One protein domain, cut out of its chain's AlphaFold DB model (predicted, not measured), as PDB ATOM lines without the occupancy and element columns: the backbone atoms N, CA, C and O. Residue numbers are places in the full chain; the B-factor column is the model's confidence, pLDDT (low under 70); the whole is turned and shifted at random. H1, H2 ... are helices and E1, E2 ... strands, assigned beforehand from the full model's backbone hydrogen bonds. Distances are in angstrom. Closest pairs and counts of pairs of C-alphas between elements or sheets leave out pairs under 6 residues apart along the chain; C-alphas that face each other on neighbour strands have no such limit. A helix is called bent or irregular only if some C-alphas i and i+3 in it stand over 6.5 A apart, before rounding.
ATOM      1  N   LEU A   2     378.537 200.483 292.577       91.25
ATOM      2  CA  LEU A   2     377.668 201.622 292.205       91.25
ATOM      3  C   LEU A   2     376.692 201.343 291.043       91.25
ATOM      4  O   LEU A   2     375.532 201.725 291.119       91.25
ATOM      5  N   ARG A   3     377.116 200.624 289.994       92.94
ATOM      6  CA  ARG A   3     376.249 200.313 288.836       92.94
ATOM      7  C   ARG A   3     374.983 199.531 289.214       92.94
ATOM      8  O   ARG A   3     373.933 199.782 288.641       92.94
ATOM      9  N   ALA A   4     375.078 198.606 290.169       95.19
ATOM     10  CA  ALA A   4     373.930 197.817 290.619       95.19
ATOM     11  C   ALA A   4     372.939 198.678 291.416       95.19
ATOM     12  O   ALA A   4     371.737 198.590 291.195       95.19
ATOM     13  N   VAL A   5     373.451 199.563 292.279       96.06
ATOM     14  CA  VAL A   5     372.634 200.507 293.059       96.06
ATOM     15  C   VAL A   5     371.847 201.439 292.136       96.06
ATOM     16  O   VAL A   5     370.658 201.649 292.347       96.06
ATOM     17  N   VAL A   6     372.490 201.939 291.077       96.56
ATOM     18  CA  VAL A   6     371.829 202.781 290.068       96.56
ATOM     19  C   VAL A   6     370.679 202.033 289.394       96.56
ATOM     20  O   VAL A   6     369.576 202.565 289.321       96.56
ATOM     21  N   TRP A   7     370.896 200.790 288.955       97.62
ATOM     22  CA  TRP A   7     369.835 199.993 288.333       97.62
ATOM     23  C   TRP A   7     368.651 199.745 289.267       97.62
ATOM     24  O   TRP A   7     367.509 199.905 288.847       97.62
ATOM     25  N   VAL A   8     368.909 199.418 290.535       96.94
ATOM     26  CA  VAL A   8     367.846 199.238 291.537       96.94
ATOM     27  C   VAL A   8     367.063 200.535 291.738       96.94
ATOM     28  O   VAL A   8     365.835 200.502 291.745       96.94
ATOM     29  N   GLY A   9     367.751 201.677 291.836       96.75
ATOM     30  CA  GLY A   9     367.106 202.986 291.953       96.75
ATOM     31  C   GLY A   9     366.218 203.320 290.751       96.75
ATOM     32  O   GLY A   9     365.087 203.764 290.931       96.75
ATOM     33  N   ILE A  10     366.686 203.041 289.530       97.69
ATOM     34  CA  ILE A  10     365.902 203.247 288.303       97.69
ATOM     35  C   ILE A  10     364.661 202.354 288.299       97.69
ATOM     36  O   ILE A  10     363.564 202.844 288.047       97.69
ATOM     37  N   VAL A  11     364.802 201.060 288.601       97.75
ATOM     38  CA  VAL A  11     363.655 200.142 288.647       97.75
ATOM     39  C   VAL A  11     362.651 200.596 289.702       97.75
ATOM     40  O   VAL A  11     361.465 200.671 289.402       97.75
ATOM     41  N   ALA A  12     363.107 200.974 290.897       96.56
ATOM     42  CA  ALA A  12     362.233 201.464 291.961       96.56
ATOM     43  C   ALA A  12     361.472 202.743 291.569       96.56
ATOM     44  O   ALA A  12     360.319 202.907 291.959       96.56
ATOM     45  N   LEU A  13     362.089 203.624 290.774       97.25
ATOM     46  CA  LEU A  13     361.459 204.851 290.290       97.25
ATOM     47  C   LEU A  13     360.473 204.597 289.138       97.25
ATOM     48  O   LEU A  13     359.409 205.208 289.086       97.25
ATOM     49  N   VAL A  14     360.819 203.708 288.204       97.75
ATOM     50  CA  VAL A  14     360.065 203.502 286.955       97.75
ATOM     51  C   VAL A  14     358.930 202.489 287.120       97.75
ATOM     52  O   VAL A  14     357.853 202.674 286.551       97.75
ATOM     53  N   LEU A  15     359.136 201.438 287.918       97.50
ATOM     54  CA  LEU A  15     358.153 200.378 288.154       97.50
ATOM     55  C   LEU A  15     356.764 200.896 288.573       97.50
ATOM     56  O   LEU A  15     355.791 200.470 287.949       97.50
ATOM     57  N   PRO A  16     356.614 201.818 289.550       96.06
ATOM     58  CA  PRO A  16     355.291 202.328 289.907       96.06
ATOM     59  C   PRO A  16     354.613 203.049 288.737       96.06
ATOM     60  O   PRO A  16     353.411 202.889 288.542       96.06
ATOM     61  N   GLY A  17     355.376 203.777 287.913       96.19
ATOM     62  CA  GLY A  17     354.852 204.424 286.710       96.19
ATOM     63  C   GLY A  17     354.271 203.416 285.717       96.19
ATOM     64  O   GLY A  17     353.156 203.605 285.240       96.19
ATOM     65  N   ILE A  18     354.984 202.313 285.465       95.38
ATOM     66  CA  ILE A  18     354.522 201.236 284.572       95.38
ATOM     67  C   ILE A  18     353.263 200.554 285.124       95.38
ATOM     68  O   ILE A  18     352.327 200.283 284.377       95.38
ATOM     69  N   LEU A  19     353.216 200.281 286.431       95.56
ATOM     70  CA  LEU A  19     352.053 199.640 287.051       95.56
ATOM     71  C   LEU A  19     350.806 200.526 286.966       95.56
ATOM     72  O   LEU A  19     349.717 200.032 286.670       95.56
ATOM     73  N   VAL A  20     350.967 201.835 287.176       95.81
ATOM     74  CA  VAL A  20     349.870 202.800 287.046       95.81
ATOM     75  C   VAL A  20     349.380 202.872 285.602       95.81
ATOM     76  O   VAL A  20     348.177 202.763 285.369       95.81
ATOM     77  N   THR A  21     350.276 203.011 284.621       92.56
ATOM     78  CA  THR A  21     349.871 203.089 283.209       92.56
ATOM     79  C   THR A  21     349.198 201.805 282.736       92.56
ATOM     80  O   THR A  21     348.179 201.877 282.049       92.56
ATOM     81  N   TRP A  22     349.692 200.638 283.158       92.88
ATOM     82  CA  TRP A  22     349.065 199.352 282.853       92.88
ATOM     83  C   TRP A  22     347.667 199.230 283.462       92.88
ATOM     84  O   TRP A  22     346.726 198.834 282.774       92.88
ATOM     85  N   GLY A  23     347.505 199.614 284.732       93.25
ATOM     86  CA  GLY A  23     346.207 199.598 285.407       93.25
ATOM     87  C   GLY A  23     345.189 200.522 284.738       93.25
ATOM     88  O   GLY A  23     344.035 200.138 284.545       93.25
ATOM     89  N   VAL A  24     345.622 201.713 284.313       93.62
ATOM     90  CA  VAL A  24     344.779 202.639 283.543       93.62
ATOM     91  C   VAL A  24     344.404 202.036 282.190       93.62
ATOM     92  O   VAL A  24     343.227 202.049 281.835       93.62
ATOM     93  N   ALA A  25     345.357 201.455 281.457       92.00
ATOM     94  CA  ALA A  25     345.085 200.813 280.172       92.00
ATOM     95  C   ALA A  25     344.070 199.665 280.316       92.00
ATOM     96  O   ALA A  25     343.056 199.645 279.619       92.00
ATOM     97  N   GLN A  26     344.272 198.766 281.279       93.12
ATOM     98  CA  GLN A  26     343.345 197.668 281.560       93.12
ATOM     99  C   GLN A  26     341.950 198.179 281.961       93.12
ATOM    100  O   GLN A  26     340.925 197.661 281.504       93.12
ATOM    101  N   GLY A  27     341.890 199.216 282.799       93.75
ATOM    102  CA  GLY A  27     340.642 199.850 283.219       93.75
ATOM    103  C   GLY A  27     339.876 200.465 282.047       93.75
ATOM    104  O   GLY A  27     338.670 200.265 281.918       93.75
ATOM    105  N   THR A  28     340.570 201.162 281.149       92.56
ATOM    106  CA  THR A  28     339.964 201.734 279.940       92.56
ATOM    107  C   THR A  28     339.494 200.639 278.986       92.56
ATOM    108  O   THR A  28     338.347 200.674 278.542       92.56
ATOM    109  N   ALA A  29     340.326 199.624 278.734       92.50
ATOM    110  CA  ALA A  29     339.979 198.512 277.856       92.50
ATOM    111  C   ALA A  29     338.761 197.728 278.361       92.50
ATOM    112  O   ALA A  29     337.858 197.432 277.583       92.50
ATOM    113  N   SER A  30     338.695 197.430 279.663       93.75
ATOM    114  CA  SER A  30     337.555 196.722 280.268       93.75
ATOM    115  C   SER A  30     336.246 197.499 280.134       93.75
ATOM    116  O   SER A  30     335.235 196.923 279.735       93.75
ATOM    117  N   ARG A  31     336.265 198.814 280.379       92.25
ATOM    118  CA  ARG A  31     335.090 199.683 280.202       92.25
ATOM    119  C   ARG A  31     334.654 199.753 278.742       92.25
ATOM    120  O   ARG A  31     333.478 199.560 278.453       92.25
ATOM    121  N   ALA A  32     335.592 199.975 277.824       91.44
ATOM    122  CA  ALA A  32     335.300 200.008 276.396       91.44
ATOM    123  C   ALA A  32     334.737 198.662 275.909       91.44
ATOM    124  O   ALA A  32     333.699 198.624 275.252       91.44
ATOM    125  N   CYS A  33     335.343 197.541 276.299       91.88
ATOM    126  CA  CYS A  33     334.862 196.217 275.916       91.88
ATOM    127  C   CYS A  33     333.475 195.900 276.486       91.88
ATOM    128  O   CYS A  33     332.652 195.348 275.766       91.88
ATOM    129  N   ALA A  34     333.172 196.303 277.722       91.94
ATOM    130  CA  ALA A  34     331.832 196.148 278.285       91.94
ATOM    131  C   ALA A  34     330.776 196.896 277.455       91.94
ATOM    132  O   ALA A  34     329.709 196.353 277.175       91.94
ATOM    133  N   THR A  35     331.089 198.113 276.997       91.31
ATOM    134  CA  THR A  35     330.175 198.869 276.125       91.31
ATOM    135  C   THR A  35     330.021 198.240 274.740       91.31
ATOM    136  O   THR A  35     328.903 198.159 274.235       91.31
ATOM    137  N   TYR A  36     331.106 197.734 274.140       88.81
ATOM    138  CA  TYR A  36     331.036 197.022 272.864       88.81
ATOM    139  C   TYR A  36     330.274 195.707 272.994       88.81
ATOM    140  O   TYR A  36     329.438 195.417 272.149       88.81
ATOM    141  N   ALA A  37     330.498 194.938 274.058       90.88
ATOM    142  CA  ALA A  37     329.763 193.709 274.321       90.88
ATOM    143  C   ALA A  37     328.266 193.986 274.465       90.88
ATOM    144  O   ALA A  37     327.481 193.364 273.764       90.88
ATOM    145  N   ALA A  38     327.876 194.984 275.261       89.31
ATOM    146  CA  ALA A  38     326.473 195.365 275.407       89.31
ATOM    147  C   ALA A  38     325.817 195.787 274.077       89.31
ATOM    148  O   ALA A  38     324.632 195.533 273.876       89.31
ATOM    149  N   TYR A  39     326.571 196.422 273.175       88.00
ATOM    150  CA  TYR A  39     326.055 196.892 271.887       88.00
ATOM    151  C   TYR A  39     326.024 195.801 270.806       88.00
ATOM    152  O   TYR A  39     325.013 195.615 270.135       88.00
ATOM    153  N   LEU A  40     327.133 195.084 270.618       87.38
ATOM    154  CA  LEU A  40     327.283 194.076 269.567       87.38
ATOM    155  C   LEU A  40     326.663 192.731 269.952       87.38
ATOM    156  O   LEU A  40     326.194 192.020 269.069       87.38
ATOM    157  N   ARG A  41     326.693 192.369 271.241       87.44
ATOM    158  CA  ARG A  41     326.217 191.088 271.791       87.44
ATOM    159  C   ARG A  41     325.461 191.293 273.105       87.44
ATOM    160  O   ARG A  41     325.957 190.917 274.169       87.44
ATOM    161  N   PRO A  42     324.248 191.874 273.044       85.06
ATOM    162  CA  PRO A  42     323.419 192.099 274.229       85.06
ATOM    163  C   PRO A  42     322.987 190.796 274.925       85.06
ATOM    164  O   PRO A  42     322.556 190.828 276.072       85.06
ATOM    165  N   ASP A  43     323.103 189.656 274.242       85.56
ATOM    166  CA  ASP A  43     322.865 188.306 274.753       85.56
ATOM    167  C   ASP A  43     324.059 187.715 275.530       85.56
ATOM    168  O   ASP A  43     323.945 186.638 276.119       85.56
ATOM    169  N   ALA A  44     325.214 188.391 275.551       83.38
ATOM    170  CA  ALA A  44     326.394 187.918 276.267       83.38
ATOM    171  C   ALA A  44     326.211 188.013 277.793       83.38
ATOM    172  O   ALA A  44     325.776 189.028 278.332       83.38
ATOM    173  N   GLY A  45     326.635 186.970 278.513       84.00
ATOM    174  CA  GLY A  45     326.633 186.944 279.981       84.00
ATOM    175  C   GLY A  45     327.723 187.809 280.620       84.00
ATOM    176  O   GLY A  45     327.729 188.000 281.833       84.00
ATOM    177  N   GLY A  46     328.660 188.318 279.817       87.25
ATOM    178  CA  GLY A  46     329.701 189.237 280.252       87.25
ATOM    179  C   GLY A  46     330.700 189.578 279.148       87.25
ATOM    180  O   GLY A  46     330.570 189.161 277.998       87.25
ATOM    181  N   SER A  47     331.739 190.318 279.522       91.06
ATOM    182  CA  SER A  47     332.846 190.705 278.644       91.06
ATOM    183  C   SER A  47     334.184 190.374 279.296       91.06
ATOM    184  O   SER A  47     334.352 190.564 280.499       91.06
ATOM    185  N   SER A  48     335.153 189.929 278.503       91.25
ATOM    186  CA  SER A  48     336.520 189.656 278.938       91.25
ATOM    187  C   SER A  48     337.489 190.464 278.094       91.25
ATOM    188  O   SER A  48     337.365 190.526 276.874       91.25
ATOM    189  N   VAL A  49     338.496 191.022 278.755       92.88
ATOM    190  CA  VAL A  49     339.582 191.753 278.110       92.88
ATOM    191  C   VAL A  49     340.896 191.062 278.410       92.88
ATOM    192  O   VAL A  49     341.143 190.676 279.553       92.88
ATOM    193  N   GLY A  50     341.716 190.905 277.379       89.81
ATOM    194  CA  GLY A  50     343.050 190.330 277.463       89.81
ATOM    195  C   GLY A  50     344.067 191.218 276.760       89.81
ATOM    196  O   GLY A  50     343.692 192.029 275.914       89.81
ATOM    197  N   PHE A  51     345.333 191.124 277.166       90.56
ATOM    198  CA  PHE A  51     346.436 191.727 276.428       90.56
ATOM    199  C   PHE A  51     347.194 190.617 275.712       90.56
ATOM    200  O   PHE A  51     347.880 189.807 276.339       90.56
ATOM    201  N   GLU A  52     347.096 190.598 274.390       89.38
ATOM    202  CA  GLU A  52     347.647 189.538 273.565       89.38
ATOM    203  C   GLU A  52     348.585 190.129 272.512       89.38
ATOM    204  O   GLU A  52     348.188 190.924 271.664       89.38
ATOM    205  N   LEU A  53     349.853 189.706 272.531       85.06
ATOM    206  CA  LEU A  53     350.850 190.143 271.544       85.06
ATOM    207  C   LEU A  53     350.680 189.470 270.172       85.06
ATOM    208  O   LEU A  53     351.179 189.978 269.173       85.06
ATOM    209  N   PHE A  54     349.979 188.337 270.119       83.31
ATOM    210  CA  PHE A  54     349.810 187.516 268.915       83.31
ATOM    211  C   PHE A  54     348.335 187.187 268.665       83.31
ATOM    212  O   PHE A  54     347.965 186.027 268.490       83.31
ATOM    213  N   ALA A  55     347.470 188.198 268.707       80.62
ATOM    214  CA  ALA A  55     346.049 188.016 268.444       80.62
ATOM    215  C   ALA A  55     345.685 188.237 266.972       80.62
ATOM    216  O   ALA A  55     346.423 188.859 266.209       80.62
ATOM    217  N   ALA A  56     344.488 187.782 266.591       70.94
ATOM    218  CA  ALA A  56     343.945 187.947 265.242       70.94
ATOM    219  C   ALA A  56     343.854 189.420 264.791       70.94
ATOM    220  O   ALA A  56     343.944 189.700 263.601       70.94
ATOM    221  N   GLY A  57     343.688 190.360 265.731       70.19
ATOM    222  CA  GLY A  57     343.648 191.803 265.459       70.19
ATOM    223  C   GLY A  57     344.997 192.522 265.552       70.19
ATOM    224  O   GLY A  57     345.022 193.745 265.455       70.19
ATOM    225  N   GLY A  58     346.099 191.791 265.748       80.12
ATOM    226  CA  GLY A  58     347.420 192.353 266.025       80.12
ATOM    227  C   GLY A  58     347.740 192.459 267.524       80.12
ATOM    228  O   GLY A  58     346.936 192.044 268.360       80.12
ATOM    229  N   PRO A  59     348.938 192.961 267.875       86.06
ATOM    230  CA  PRO A  59     349.371 193.092 269.261       86.06
ATOM    231  C   PRO A  59     348.575 194.177 269.990       86.06
ATOM    232  O   PRO A  59     348.573 195.340 269.576       86.06
ATOM    233  N   GLY A  60     347.953 193.827 271.112       90.31
ATOM    234  CA  GLY A  60     347.235 194.802 271.922       90.31
ATOM    235  C   GLY A  60     346.183 194.204 272.841       90.31
ATOM    236  O   GLY A  60     346.149 193.005 273.109       90.31
ATOM    237  N   TRP A  61     345.323 195.086 273.335       92.44
ATOM    238  CA  TRP A  61     344.156 194.721 274.114       92.44
ATOM    239  C   TRP A  61     343.067 194.168 273.204       92.44
ATOM    240  O   TRP A  61     342.637 194.831 272.263       92.44
ATOM    241  N   GLN A  62     342.579 192.978 273.517       91.38
ATOM    242  CA  GLN A  62     341.538 192.300 272.762       91.38
ATOM    243  C   GLN A  62     340.254 192.235 273.585       91.38
ATOM    244  O   GLN A  62     340.281 192.002 274.797       91.38
ATOM    245  N   CYS A  63     339.122 192.443 272.918       91.69
ATOM    246  CA  CYS A  63     337.804 192.359 273.529       91.69
ATOM    247  C   CYS A  63     337.092 191.077 273.114       91.69
ATOM    248  O   CYS A  63     336.977 190.763 271.924       91.69
ATOM    249  N   TYR A  64     336.572 190.373 274.115       91.38
ATOM    250  CA  TYR A  64     335.808 189.152 273.941       91.38
ATOM    251  C   TYR A  64     334.468 189.216 274.681       91.38
ATOM    252  O   TYR A  64     334.393 189.704 275.808       91.38
ATOM    253  N   ALA A  65     333.421 188.664 274.079       92.38
ATOM    254  CA  ALA A  65     332.117 188.454 274.689       92.38
ATOM    255  C   ALA A  65     332.141 187.070 275.318       92.38
ATOM    256  O   ALA A  65     332.517 186.083 274.683       92.38
ATOM    257  N   VAL A  66     331.749 187.000 276.583       89.50
ATOM    258  CA  VAL A  66     331.609 185.736 277.291       89.50
ATOM    259  C   VAL A  66     330.146 185.334 277.181       89.50
ATOM    260  O   VAL A  66     329.273 185.932 277.808       89.50
ATOM    261  N   SER A  67     329.869 184.335 276.344       79.62
ATOM    262  CA  SER A  67     328.548 183.713 276.297       79.62
ATOM    263  C   SER A  67     328.314 182.905 277.576       79.62
ATOM    264  O   SER A  67     329.243 182.301 278.115       79.62
ATOM    265  N   THR A  68     327.075 182.862 278.063       72.44
ATOM    266  CA  THR A  68     326.692 182.105 279.267       72.44
ATOM    267  C   THR A  68     326.884 180.594 279.125       72.44
ATOM    268  O   THR A  68     326.952 179.893 280.129       72.44
ATOM    269  N   SER A  69     326.960 180.079 277.896       67.25
ATOM    270  CA  SER A  69     326.997 178.638 277.608       67.25
ATOM    271  C   SER A  69     328.029 178.243 276.547       67.25
ATOM    272  O   SER A  69     327.957 177.135 276.020       67.25
ATOM    273  N   GLY A  70     328.962 179.132 276.191       68.44
ATOM    274  CA  GLY A  70     329.821 178.941 275.021       68.44
ATOM    275  C   GLY A  70     331.240 179.503 275.147       68.44
ATOM    276  O   GLY A  70     331.585 180.134 276.148       68.44
ATOM    277  N   PRO A  71     332.086 179.258 274.127       74.31
ATOM    278  CA  PRO A  71     333.427 179.823 274.048       74.31
ATOM    279  C   PRO A  71     333.385 181.354 273.938       74.31
ATOM    280  O   PRO A  71     332.388 181.943 273.524       74.31
ATOM    281  N   LYS A  72     334.497 181.997 274.310       83.56
ATOM    282  CA  LYS A  72     334.662 183.452 274.211       83.56
ATOM    283  C   LYS A  72     334.612 183.858 272.740       83.56
ATOM    284  O   LYS A  72     335.405 183.351 271.946       83.56
ATOM    285  N   GLU A  73     333.733 184.780 272.389       87.88
ATOM    286  CA  GLU A  73     333.667 185.304 271.031       87.88
ATOM    287  C   GLU A  73     334.483 186.582 270.908       87.88
ATOM    288  O   GLU A  73     334.424 187.439 271.781       87.88
ATOM    289  N   TYR A  74     335.253 186.718 269.834       87.88
ATOM    290  CA  TYR A  74     336.063 187.903 269.586       87.88
ATOM    291  C   TYR A  74     335.218 189.036 268.996       87.88
ATOM    292  O   TYR A  74     334.629 188.863 267.932       87.88
ATOM    293  N   LEU A  75     335.195 190.201 269.654       87.31
ATOM    294  CA  LEU A  75     334.516 191.386 269.112       87.31
ATOM    295  C   LEU A  75     335.453 192.277 268.308       87.31
ATOM    296  O   LEU A  75     335.025 192.903 267.343       87.31
ATOM    297  N   GLY A  76     336.711 192.390 268.729       87.00
ATOM    298  CA  GLY A  76     337.633 193.334 268.112       87.00
ATOM    299  C   GLY A  76     338.873 193.626 268.945       87.00
ATOM    300  O   GLY A  76     338.974 193.252 270.117       87.00
ATOM    301  N   SER A  77     339.823 194.309 268.308       88.25
ATOM    302  CA  SER A  77     341.050 194.789 268.938       88.25
ATOM    303  C   SER A  77     340.864 196.240 269.357       88.25
ATOM    304  O   SER A  77     340.393 197.062 268.574       88.25
ATOM    305  N   LEU A  78     341.246 196.547 270.594       86.38
ATOM    306  CA  LEU A  78     341.322 197.903 271.138       86.38
ATOM    307  C   LEU A  78     342.719 198.518 270.939       86.38
ATOM    308  O   LEU A  78     342.931 199.675 271.291       86.38
ATOM    309  N   GLY A  79     343.665 197.760 270.375       87.06
ATOM    310  CA  GLY A  79     345.040 198.195 270.151       87.06
ATOM    311  C   GLY A  79     345.902 198.222 271.417       87.06
ATOM    312  O   GLY A  79     345.501 197.786 272.495       87.06
ATOM    313  N   LEU A  80     347.135 198.714 271.276       86.31
ATOM    314  CA  LEU A  80     348.130 198.744 272.357       86.31
ATOM    315  C   LEU A  80     347.758 199.727 273.477       86.31
ATOM    316  O   LEU A  80     347.942 199.427 274.656       86.31
TER     317      LEU A  80
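Overview. This is residues 2 to 80 of the 92 residues of an uncharacterized protein of Leifsonia sp. Leaf325 (UniProt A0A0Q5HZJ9). One long helix, H1, bent near residues 13 to 16, packs with the last part of its second arm on one face of a small, strongly twisted sheet of three strands, while its first part, residues 2 to 24, sticks out from this compact head as a long free arm. The free arm makes much of the length, and the sheet is built of two hairpins in a row, E1 with E2 and E2 with E3. The printed part has 79 residues with one named helix followed by three named strands, H1 E1 E2 E3; the sheet's order is E1 - E2 - E3, all antiparallel, and the class is mixed, helices and strands. The whole is only just loose, close to extended, with a radius of gyration of the C-alphas of 17.0 A, and it spans 59 by 21 by 20 A.

Along the chain. The printed part begins with H1, residues 2 to 40, which by its hydrogen bonds was assigned as one helix but is bent: C-alphas 13 and 16 are 6.7 A apart. Its first arm, H1a, is residues 2 to 13, 16.6 A from first to last C-alpha, and starts with C-alpha 2 at (377.668, 201.622, 292.205). Residues 14 and 15 belong to neither arm. The second arm, H1b, is residues 16 to 40 and is 35.6 A long, ending with C-alpha 40 at (327.283, 194.076, 269.567). After a tight link of 5 residues comes E1, residues 46 to 52, 19.2 A long. A short link of 7 residues leads to E2, residues 60 to 66, 18.8 A long. A short link of 6 residues leads to E3, residues 73 to 79, 17.2 A long, whose last C-alpha, that of Gly 79, is at (345.040, 198.195, 270.151).

Arrangement. H1a and H1b stand at a shallow tilt of 34 degrees, only just short of steep. H1a is not on the sheet and is apart from E1, E2 and E3. H1b is on the sheet, with 74 pairs of C-alphas within 10 A, made by its residues 25 to 40. With the sheet, H1b forms two layers, a helix on one face of a sheet. The closest C-alphas of H1b and E1 are those of Ala 34 and Ser 47, 5.5 A apart. Those of H1b and E2 are Cys 33 and Cys 63, 5.4 A apart, and those of H1b and E3 are Ala 29 and Leu 78, 6.9 A apart. In both arms each O i to N i+4 pair is within hydrogen-bond range. The strands form a meander, each the antiparallel neighbour of the one before, with E1 and E3 as edge strands and E2 as the inner one. E1 and E2, a hairpin, are antiparallel at 154 degrees; N 48 and O 64 are within hydrogen-bond range at 2.8 A, and so are N 62 and O 50 at 2.8 A. E2 and E3, also a hairpin, are antiparallel at 156 degrees, with N 61 and O 79 within range at 2.8 A and N 73 and O 65 at 2.9 A.

Size, cuts and confidence. The two C-alphas farthest apart are those of Leu 2 and Asp 43, at 59.0 A, and the outline is a rod. Residues 2 to 24, which belong to H1, stand free. Without them the body has 56 residues, spans 27 by 20 by 14 A and has a radius of gyration of 10.4 A. The printed part has no cut and no long link. The mean pLDDT of the printed part is 89.3, and residues 69 to 70, between E2 and E3, are under 70.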